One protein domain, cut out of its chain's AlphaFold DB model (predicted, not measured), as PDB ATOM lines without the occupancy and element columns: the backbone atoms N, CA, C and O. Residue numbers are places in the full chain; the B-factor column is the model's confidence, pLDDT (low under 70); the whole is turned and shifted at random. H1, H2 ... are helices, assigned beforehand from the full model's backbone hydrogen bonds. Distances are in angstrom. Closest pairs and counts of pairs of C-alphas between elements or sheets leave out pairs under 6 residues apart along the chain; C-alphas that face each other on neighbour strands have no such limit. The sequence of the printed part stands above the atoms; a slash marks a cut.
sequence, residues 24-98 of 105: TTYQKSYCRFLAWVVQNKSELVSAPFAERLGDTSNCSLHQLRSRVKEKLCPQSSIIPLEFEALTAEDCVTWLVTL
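Overview. This is residues 24 to 98 of the 105 residues of an uncharacterized protein of Phytophthora parasitica P1569 (UniProt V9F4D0). The long helix H1 stands in the middle, with H3 packed crosswise on one side of it and H4 on the other. Short H2 packs on H3, and a long loop, residues 72 to 87, leads from H3 over to H4. The printed part has 75 residues with four named helices, H1 to H4, and no named strand: all helix. It is compact, with a radius of gyration of the C-alphas of 11.4 A, and spans 28 by 26 by 25 A.

Along the chain. H1, residues 24 to 40, begins at C-alpha 24 (146.134, 149.767, 102.765) and is 24.3 A long. H2 is residues 47 to 53, 9.8 A; H3, residues 61 to 71, 15.1 A. H4, residues 88 to 98, 15.6 A, ends at C-alpha 98 (140.100, 144.654, 110.764).

Arrangement. H1 touches H3, closest C-alphas Ala 35 and Arg 65 at 5.0 A, at a steep tilt of 59 degrees, opposite ways. H1 touches H4, closest C-alphas Ser 29 and Thr 97 at 5.4 A, at a steep tilt of 44 degrees, opposite ways. H2 touches H3, closest C-alphas Leu 53 and Lys 71 at 6.7 A, about perpendicular at 73 degrees. In H1, H2, H3 and H4 every O i to N i+4 pair is within hydrogen-bond range.

Size, cuts and confidence. The printed part has no cut. The H3 to H4 link is long. Residues 24 to 25 and 74 to 75 are under pLDDT 70.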
ATOM      1  N   THR A  24     145.525 149.102 101.600       69.75
ATOM      2  CA  THR A  24     146.134 149.767 102.765       69.75
ATOM      3  C   THR A  24     145.445 149.424 104.093       69.75
ATOM      4  O   THR A  24     146.104 149.348 105.128       69.75
ATOM      5  N   THR A  25     144.127 149.195 104.096       67.19
ATOM      6  CA  THR A  25     143.381 148.777 105.300       67.19
ATOM      7  C   THR A  25     143.851 147.418 105.817       67.19
ATOM      8  O   THR A  25     144.068 147.270 107.021       67.19
ATOM      9  N   TYR A  26     144.086 146.458 104.917       72.81
ATOM     10  CA  TYR A  26     144.590 145.138 105.284       72.81
ATOM     11  C   TYR A  26     146.048 145.207 105.742       72.81
ATOM     12  O   TYR A  26     146.370 144.618 106.765       72.81
ATOM     13  N   GLN A  27     146.895 146.028 105.110       76.12
ATOM     14  CA  GLN A  27     148.264 146.271 105.597       76.12
ATOM     15  C   GLN A  27     148.284 146.854 107.016       76.12
ATOM     16  O   GLN A  27     149.048 146.409 107.870       76.12
ATOM     17  N   LYS A  28     147.420 147.842 107.296       82.25
ATOM     18  CA  LYS A  28     147.323 148.473 108.622       82.25
ATOM     19  C   LYS A  28     146.839 147.497 109.693       82.25
ATOM     20  O   LYS A  28     147.365 147.540 110.804       82.25
ATOM     21  N   SER A  29     145.849 146.660 109.385       84.31
ATOM     22  CA  SER A  29     145.395 145.598 110.290       84.31
ATOM     23  C   SER A  29     146.485 144.551 110.495       84.31
ATOM     24  O   SER A  29     146.796 144.226 111.635       84.31
ATOM     25  N   TYR A  30     147.138 144.110 109.423       86.19
ATOM     26  CA  TYR A  30     148.194 143.112 109.496       86.19
ATOM     27  C   TYR A  30     149.384 143.587 110.340       86.19
ATOM     28  O   TYR A  30     149.852 142.850 111.195       86.19
ATOM     29  N   CYS A  31     149.790 144.857 110.228       88.44
ATOM     30  CA  CYS A  31     150.807 145.434 111.118       88.44
ATOM     31  C   CYS A  31     150.390 145.425 112.600       88.44
ATOM     32  O   CYS A  31     151.233 145.240 113.471       88.44
ATOM     33  N   ARG A  32     149.104 145.667 112.906       89.88
ATOM     34  CA  ARG A  32     148.596 145.609 114.291       89.88
ATOM     35  C   ARG A  32     148.605 144.177 114.806       89.88
ATOM     36  O   ARG A  32     149.037 143.951 115.928       89.88
ATOM     37  N   PHE A  33     148.142 143.247 113.979       91.38
ATOM     38  CA  PHE A  33     148.094 141.838 114.324       91.38
ATOM     39  C   PHE A  33     149.499 141.274 114.549       91.38
ATOM     40  O   PHE A  33     149.754 140.708 115.600       91.38
ATOM     41  N   LEU A  34     150.446 141.538 113.646       91.88
ATOM     42  CA  LEU A  34     151.840 141.122 113.817       91.88
ATOM     43  C   LEU A  34     152.483 141.703 115.078       91.88
ATOM     44  O   LEU A  34     153.207 140.995 115.762       91.88
ATOM     45  N   ALA A  35     152.209 142.963 115.425       93.62
ATOM     46  CA  ALA A  35     152.712 143.536 116.673       93.62
ATOM     47  C   ALA A  35     152.153 142.812 117.910       93.62
ATOM     48  O   ALA A  35     152.884 142.596 118.873       93.62
ATOM     49  N   TRP A  36     150.877 142.416 117.871       94.00
ATOM     50  CA  TRP A  36     150.273 141.598 118.919       94.00
ATOM     51  C   TRP A  36     150.896 140.198 118.976       94.00
ATOM     52  O   TRP A  36     151.234 139.750 120.068       94.00
ATOM     53  N   VAL A  37     151.120 139.546 117.828       93.50
ATOM     54  CA  VAL A  37     151.775 138.229 117.772       93.50
ATOM     55  C   VAL A  37     153.190 138.305 118.342       93.50
ATOM     56  O   VAL A  37     153.521 137.519 119.214       93.50
ATOM     57  N   VAL A  38     154.003 139.286 117.939       93.81
ATOM     58  CA  VAL A  38     155.367 139.459 118.474       93.81
ATOM     59  C   VAL A  38     155.363 139.595 120.000       93.81
ATOM     60  O   VAL A  38     156.258 139.081 120.658       93.81
ATOM     61  N   GLN A  39     154.356 140.264 120.566       93.12
ATOM     62  CA  GLN A  39     154.254 140.473 122.009       93.12
ATOM     63  C   GLN A  39     153.731 139.252 122.780       93.12
ATOM     64  O   GLN A  39     154.150 139.035 123.912       93.12
ATOM     65  N   ASN A  40     152.773 138.511 122.216       91.25
ATOM     66  CA  ASN A  40     151.991 137.518 122.966       91.25
ATOM     67  C   ASN A  40     152.265 136.075 122.538       91.25
ATOM     68  O   ASN A  40     152.008 135.161 123.313       91.25
ATOM     69  N   LYS A  41     152.728 135.879 121.302       92.44
ATOM     70  CA  LYS A  41     152.918 134.584 120.643       92.44
ATOM     71  C   LYS A  41     154.141 134.619 119.723       92.44
ATOM     72  O   LYS A  41     154.050 134.376 118.516       92.44
ATOM     73  N   SER A  42     155.289 135.014 120.276       91.00
ATOM     74  CA  SER A  42     156.538 135.190 119.522       91.00
ATOM     75  C   SER A  42     156.989 133.917 118.798       91.00
ATOM     76  O   SER A  42     157.666 134.005 117.782       91.00
ATOM     77  N   GLU A  43     156.579 132.745 119.281       90.81
ATOM     78  CA  GLU A  43     156.819 131.437 118.668       90.81
ATOM     79  C   GLU A  43     156.159 131.263 117.292       90.81
ATOM     80  O   GLU A  43     156.594 130.423 116.510       90.81
ATOM     81  N   LEU A  44     155.129 132.055 116.979       91.25
ATOM     82  CA  LEU A  44     154.457 132.039 115.674       91.25
ATOM     83  C   LEU A  44     155.156 132.939 114.647       91.25
ATOM     84  O   LEU A  44     154.844 132.892 113.452       91.25
ATOM     85  N   VAL A  45     156.078 133.789 115.103       92.19
ATOM     86  CA  VAL A  45     156.868 134.666 114.244       92.19
ATOM     87  C   VAL A  45     157.960 133.837 113.585       92.19
ATOM     88  O   VAL A  45     158.744 133.174 114.262       92.19
ATOM     89  N   SER A  46     158.047 133.897 112.258       91.31
ATOM     90  CA  SER A  46     159.087 133.159 111.546       91.31
ATOM     91  C   SER A  46     160.477 133.666 111.947       91.31
ATOM     92  O   SER A  46     160.691 134.872 112.121       91.31
ATOM     93  N   ALA A  47     161.452 132.759 112.051       91.25
ATOM     94  CA  ALA A  47     162.821 133.120 112.422       91.25
ATOM     95  C   ALA A  47     163.421 134.248 111.545       91.25
ATOM     96  O   ALA A  47     163.969 135.196 112.111       91.25
ATOM     97  N   PRO A  48     163.247 134.253 110.203       91.12
ATOM     98  CA  PRO A  48     163.765 135.334 109.359       91.12
ATOM     99  C   PRO A  48     163.127 136.699 109.650       91.12
ATOM    100  O   PRO A  48     163.754 137.743 109.461       91.12
ATOM    101  N   PHE A  49     161.861 136.722 110.075       91.81
ATOM    102  CA  PHE A  49     161.201 137.972 110.435       91.81
ATOM    103  C   PHE A  49     161.574 138.424 111.848       91.81
ATOM    104  O   PHE A  49     161.797 139.617 112.048       91.81
ATOM    105  N   ALA A  50     161.717 137.494 112.795       92.31
ATOM    106  CA  ALA A  50     162.202 137.782 114.142       92.31
ATOM    107  C   ALA A  50     163.610 138.399 114.117       92.31
ATOM    108  O   ALA A  50     163.831 139.444 114.727       92.31
ATOM    109  N   GLU A  51     164.529 137.838 113.326       92.81
ATOM    110  CA  GLU A  51     165.874 138.395 113.132       92.81
ATOM    111  C   GLU A  51     165.817 139.834 112.596       92.81
ATOM    112  O   GLU A  51     166.499 140.731 113.093       92.81
ATOM    113  N   ARG A  52     164.928 140.094 111.629       91.88
ATOM    114  CA  ARG A  52     164.736 141.435 111.058       91.88
ATOM    115  C   ARG A  52     164.167 142.441 112.067       91.88
ATOM    116  O   ARG A  52     164.442 143.639 111.949       91.88
ATOM    117  N   LEU A  53     163.344 141.988 113.010       91.94
ATOM    118  CA  LEU A  53     162.810 142.823 114.088       91.94
ATOM    119  C   LEU A  53     163.862 143.116 115.168       91.94
ATOM    120  O   LEU A  53     163.788 144.171 115.802       91.94
ATOM    121  N   GLY A  54     164.838 142.225 115.349       92.81
ATOM    122  CA  GLY A  54     165.829 142.307 116.418       92.81
ATOM    123  C   GLY A  54     165.206 142.115 117.804       92.81
ATOM    124  O   GLY A  54     164.104 141.584 117.944       92.81
ATOM    125  N   ASP A  55     165.906 142.571 118.845       92.56
ATOM    126  CA  ASP A  55     165.398 142.470 120.216       92.56
ATOM    127  C   ASP A  55     164.153 143.350 120.426       92.56
ATOM    128  O   ASP A  55     164.137 144.563 120.172       92.56
ATOM    129  N   THR A  56     163.088 142.702 120.886       92.69
ATOM    130  CA  THR A  56     161.757 143.273 121.104       92.69
ATOM    131  C   THR A  56     161.262 143.106 122.542       92.69
ATOM    132  O   THR A  56     160.184 143.604 122.860       92.69
ATOM    133  N   SER A  57     162.065 142.499 123.423       88.56
ATOM    134  CA  SER A  57     161.704 142.155 124.809       88.56
ATOM    135  C   SER A  57     161.185 143.340 125.636       88.56
ATOM    136  O   SER A  57     160.236 143.198 126.401       88.56
ATOM    137  N   ASN A  58     161.753 144.532 125.428       91.19
ATOM    138  CA  ASN A  58     161.403 145.756 126.161       91.19
ATOM    139  C   ASN A  58     160.497 146.719 125.374       91.19
ATOM    140  O   ASN A  58     160.330 147.879 125.754       91.19
ATOM    141  N   CYS A  59     159.941 146.289 124.240       91.94
ATOM    142  CA  CYS A  59     159.111 147.156 123.410       91.94
ATOM    143  C   CYS A  59     157.649 147.162 123.879       91.94
ATOM    144  O   CYS A  59     156.992 146.129 123.971       91.94
ATOM    145  N   SER A  60     157.088 148.358 124.070       92.94
ATOM    146  CA  SER A  60     155.634 148.530 124.154       92.94
ATOM    147  C   SER A  60     154.952 148.111 122.847       92.94
ATOM    148  O   SER A  60     155.539 148.199 121.764       92.94
ATOM    149  N   LEU A  61     153.664 147.761 122.904       91.00
ATOM    150  CA  LEU A  61     152.883 147.405 121.711       91.00
ATOM    151  C   LEU A  61     152.902 148.508 120.634       91.00
ATOM    152  O   LEU A  61     152.916 148.225 119.434       91.00
ATOM    153  N   HIS A  62     152.947 149.780 121.045       90.31
ATOM    154  CA  HIS A  62     153.068 150.903 120.117       90.31
ATOM    155  C   HIS A  62     154.422 150.908 119.387       90.31
ATOM    156  O   HIS A  62     154.462 151.074 118.166       90.31
ATOM    157  N   GLN A  63     155.523 150.682 120.110       93.56
ATOM    158  CA  GLN A  63     156.863 150.577 119.521       93.56
ATOM    159  C   GLN A  63     156.974 149.359 118.599       93.56
ATOM    160  O   GLN A  63     157.480 149.494 117.484       93.56
ATOM    161  N   LEU A  64     156.428 148.211 119.013       94.06
ATOM    162  CA  LEU A  64     156.359 147.005 118.185       94.06
ATOM    163  C   LEU A  64     155.637 147.275 116.873       94.06
ATOM    164  O   LEU A  64     156.131 146.922 115.811       94.06
ATOM    165  N   ARG A  65     154.499 147.969 116.917       92.06
ATOM    166  CA  ARG A  65     153.744 148.302 115.710       92.06
ATOM    167  C   ARG A  65     154.530 149.188 114.749       92.06
ATOM    168  O   ARG A  65     154.484 148.948 113.542       92.06
ATOM    169  N   SER A  66     155.225 150.203 115.257       91.00
ATOM    170  CA  SER A  66     156.079 151.063 114.429       91.00
ATOM    171  C   SER A  66     157.215 150.266 113.794       91.00
ATOM    172  O   SER A  66     157.438 150.381 112.592       91.00
ATOM    173  N   ARG A  67     157.859 149.391 114.571       93.06
ATOM    174  CA  ARG A  67     158.959 148.546 114.102       93.06
ATOM    175  C   ARG A  67     158.506 147.510 113.078       93.06
ATOM    176  O   ARG A  67     159.106 147.396 112.017       93.06
ATOM    177  N   VAL A  68     157.402 146.813 113.337       91.94
ATOM    178  CA  VAL A  68     156.771 145.899 112.378       91.94
ATOM    179  C   VAL A  68     156.458 146.635 111.083       91.94
ATOM    180  O   VAL A  68     156.815 146.148 110.023       91.94
ATOM    181  N   LYS A  69     155.844 147.821 111.144       89.19
ATOM    182  CA  LYS A  69     155.523 148.602 109.941       89.19
ATOM    183  C   LYS A  69     156.772 148.973 109.134       89.19
ATOM    184  O   LYS A  69     156.718 148.950 107.912       89.19
ATOM    185  N   GLU A  70     157.866 149.328 109.803       88.88
ATOM    186  CA  GLU A  70     159.144 149.658 109.162       88.88
ATOM    187  C   GLU A  70     159.784 148.431 108.493       88.88
ATOM    188  O   GLU A  70     160.278 148.514 107.372       88.88
ATOM    189  N   LYS A  71     159.764 147.280 109.173       88.56
ATOM    190  CA  LYS A  71     160.424 146.046 108.716       88.56
ATOM    191  C   LYS A  71     159.566 145.195 107.781       88.56
ATOM    192  O   LYS A  71     160.084 144.315 107.084       88.56
ATOM    193  N   LEU A  72     158.262 145.448 107.750       85.44
ATOM    194  CA  LEU A  72     157.331 144.814 106.835       85.44
ATOM    195  C   LEU A  72     157.447 145.475 105.458       85.44
ATOM    196  O   LEU A  72     156.823 146.494 105.178       85.44
ATOM    197  N   CYS A  73     158.239 144.867 104.581       75.00
ATOM    198  CA  CYS A  73     158.349 145.286 103.190       75.00
ATOM    199  C   CYS A  73     157.335 144.507 102.325       75.00
ATOM    200  O   CYS A  73     157.429 143.277 102.268       75.00
ATOM    201  N   PRO A  74     156.384 145.174 101.638       65.62
ATOM    202  CA  PRO A  74     155.381 144.507 100.798       65.62
ATOM    203  C   PRO A  74     155.972 143.624  99.686       65.62
ATOM    204  O   PRO A  74     155.346 142.646  99.280       65.62
ATOM    205  N   GLN A  75     157.176 143.960  99.215       66.62
ATOM    206  CA  GLN A  75     157.920 143.255  98.169       66.62
ATOM    207  C   GLN A  75     158.830 142.145  98.717       66.62
ATOM    208  O   GLN A  75     159.486 141.451  97.946       66.62
ATOM    209  N   SER A  76     158.894 141.961 100.038       72.38
ATOM    210  CA  SER A  76     159.717 140.911 100.633       72.38
ATOM    211  C   SER A  76     159.096 139.532 100.405       72.38
ATOM    212  O   SER A  76     157.895 139.337 100.591       72.38
ATOM    213  N   SER A  77     159.935 138.558 100.045       76.62
ATOM    214  CA  SER A  77     159.584 137.133 100.049       76.62
ATOM    215  C   SER A  77     159.504 136.543 101.460       76.62
ATOM    216  O   SER A  77     159.038 135.418 101.615       76.62
ATOM    217  N   ILE A  78     159.934 137.287 102.488       80.12
ATOM    218  CA  ILE A  78     159.863 136.829 103.875       80.12
ATOM    219  C   ILE A  78     158.404 136.740 104.307       80.12
ATOM    220  O   ILE A  78     157.675 137.734 104.312       80.12
ATOM    221  N   ILE A  79     158.012 135.537 104.709       84.06
ATOM    222  CA  ILE A  79     156.731 135.257 105.342       84.06
ATOM    223  C   ILE A  79     156.877 135.648 106.822       84.06
ATOM    224  O   ILE A  79     157.697 135.048 107.505       84.06
ATOM    225  N   PRO A  80     156.150 136.658 107.336       85.38
ATOM    226  CA  PRO A  80     156.352 137.163 108.700       85.38
ATOM    227  C   PRO A  80     155.868 136.226 109.812       85.38
ATOM    228  O   PRO A  80     156.207 136.420 110.975       85.38
ATOM    229  N   LEU A  81     155.000 135.283 109.457       87.25
ATOM    230  CA  LEU A  81     154.143 134.547 110.372       87.25
ATOM    231  C   LEU A  81     153.850 133.162 109.795       87.25
ATOM    232  O   LEU A  81     153.458 133.068 108.629       87.25
ATOM    233  N   GLU A  82     153.971 132.128 110.618       84.62
ATOM    234  CA  GLU A  82     153.556 130.765 110.275       84.62
ATOM    235  C   GLU A  82     152.022 130.664 110.376       84.62
ATOM    236  O   GLU A  82     151.452 130.431 111.445       84.62
ATOM    237  N   PHE A  83     151.319 130.913 109.268       79.69
ATOM    238  CA  PHE A  83     149.851 131.020 109.249       79.69
ATOM    239  C   PHE A  83     149.147 129.712 109.610       79.69
ATOM    240  O   PHE A  83     148.049 129.711 110.165       79.69
ATOM    241  N   GLU A  84     149.775 128.599 109.276       82.25
ATOM    242  CA  GLU A  84     149.286 127.245 109.463       82.25
ATOM    243  C   GLU A  84     149.228 126.868 110.951       82.25
ATOM    244  O   GLU A  84     148.433 126.008 111.331       82.25
ATOM    245  N   ALA A  85     150.009 127.560 111.789       85.44
ATOM    246  CA  ALA A  85     150.031 127.401 113.238       85.44
ATOM    247  C   ALA A  85     149.008 128.294 113.971       85.44
ATOM    248  O   ALA A  85     148.853 128.172 115.186       85.44
ATOM    249  N   LEU A  86     148.287 129.177 113.264       84.56
ATOM    250  CA  LEU A  86     147.279 130.038 113.887       84.56
ATOM    251  C   LEU A  86     146.087 129.236 114.415       84.56
ATOM    252  O   LEU A  86     145.462 128.444 113.702       84.56
ATOM    253  N   THR A  87     145.714 129.519 115.662       86.06
ATOM    254  CA  THR A  87     144.509 128.966 116.285       86.06
ATOM    255  C   THR A  87     143.267 129.784 115.930       86.06
ATOM    256  O   THR A  87     143.348 130.896 115.402       86.06
ATOM    257  N   ALA A  88     142.080 129.263 116.255       82.75
ATOM    258  CA  ALA A  88     140.830 129.994 116.048       82.75
ATOM    259  C   ALA A  88     140.767 131.321 116.803       82.75
ATOM    260  O   ALA A  88     140.244 132.305 116.278       82.75
ATOM    261  N   GLU A  89     141.360 131.372 117.986       85.88
ATOM    262  CA  GLU A  89     141.447 132.585 118.785       85.88
ATOM    263  C   GLU A  89     142.348 133.641 118.134       85.88
ATOM    264  O   GLU A  89     141.985 134.817 118.082       85.88
ATOM    265  N   ASP A  90     143.477 133.232 117.549       86.44
ATOM    266  CA  ASP A  90     144.379 134.143 116.827       86.44
ATOM    267  C   ASP A  90     143.699 134.736 115.601       86.44
ATOM    268  O   ASP A  90     143.780 135.932 115.323       86.44
ATOM    269  N   CYS A  91     142.967 133.884 114.892       81.44
ATOM    270  CA  CYS A  91     142.165 134.245 113.742       81.44
ATOM    271  C   CYS A  91     141.086 135.276 114.108       81.44
ATOM    272  O   CYS A  91     140.942 136.294 113.426       81.44
ATOM    273  N   VAL A  92     140.358 135.062 115.208       83.81
ATOM    274  CA  VAL A  92     139.381 136.031 115.733       83.81
ATOM    275  C   VAL A  92     140.071 137.326 116.164       83.81
ATOM    276  O   VAL A  92     139.599 138.411 115.818       83.81
ATOM    277  N   THR A  93     141.219 137.229 116.832       87.12
ATOM    278  CA  THR A  93     142.034 138.383 117.232       87.12
ATOM    279  C   THR A  93     142.450 139.208 116.017       87.12
ATOM    280  O   THR A  93     142.333 140.432 116.012       87.12
ATOM    281  N   TRP A  94     142.854 138.568 114.921       86.31
ATOM    282  CA  TRP A  94     143.149 139.288 113.689       86.31
ATOM    283  C   TRP A  94     141.896 139.960 113.115       86.31
ATOM    284  O   TRP A  94     141.938 141.145 112.766       86.31
ATOM    285  N   LEU A  95     140.756 139.265 113.080       82.44
ATOM    286  CA  LEU A  95     139.499 139.827 112.579       82.44
ATOM    287  C   LEU A  95     139.042 141.069 113.358       82.44
ATOM    288  O   LEU A  95     138.555 142.020 112.737       82.44
ATOM    289  N   VAL A  96     139.238 141.118 114.678       83.06
ATOM    290  CA  VAL A  96     138.901 142.324 115.456       83.06
ATOM    291  C   VAL A  96     139.821 143.507 115.137       83.06
ATOM    292  O   VAL A  96     139.412 144.656 115.259       83.06
ATOM    293  N   THR A  97     141.042 143.277 114.638       78.56
ATOM    294  CA  THR A  97     141.903 144.384 114.167       78.56
ATOM    295  C   THR A  97     141.477 144.966 112.813       78.56
ATOM    296  O   THR A  97     141.932 146.062 112.449       78.56
ATOM    297  N   LEU A  98     140.660 144.225 112.050       73.12
ATOM    298  CA  LEU A  98     140.100 144.654 110.764       73.12
ATOM    299  C   LEU A  98     138.855 145.507 110.932       73.12
ATOM    300  O   LEU A  98     138.628 146.414 110.131       73.12
TER     301      LEU A  98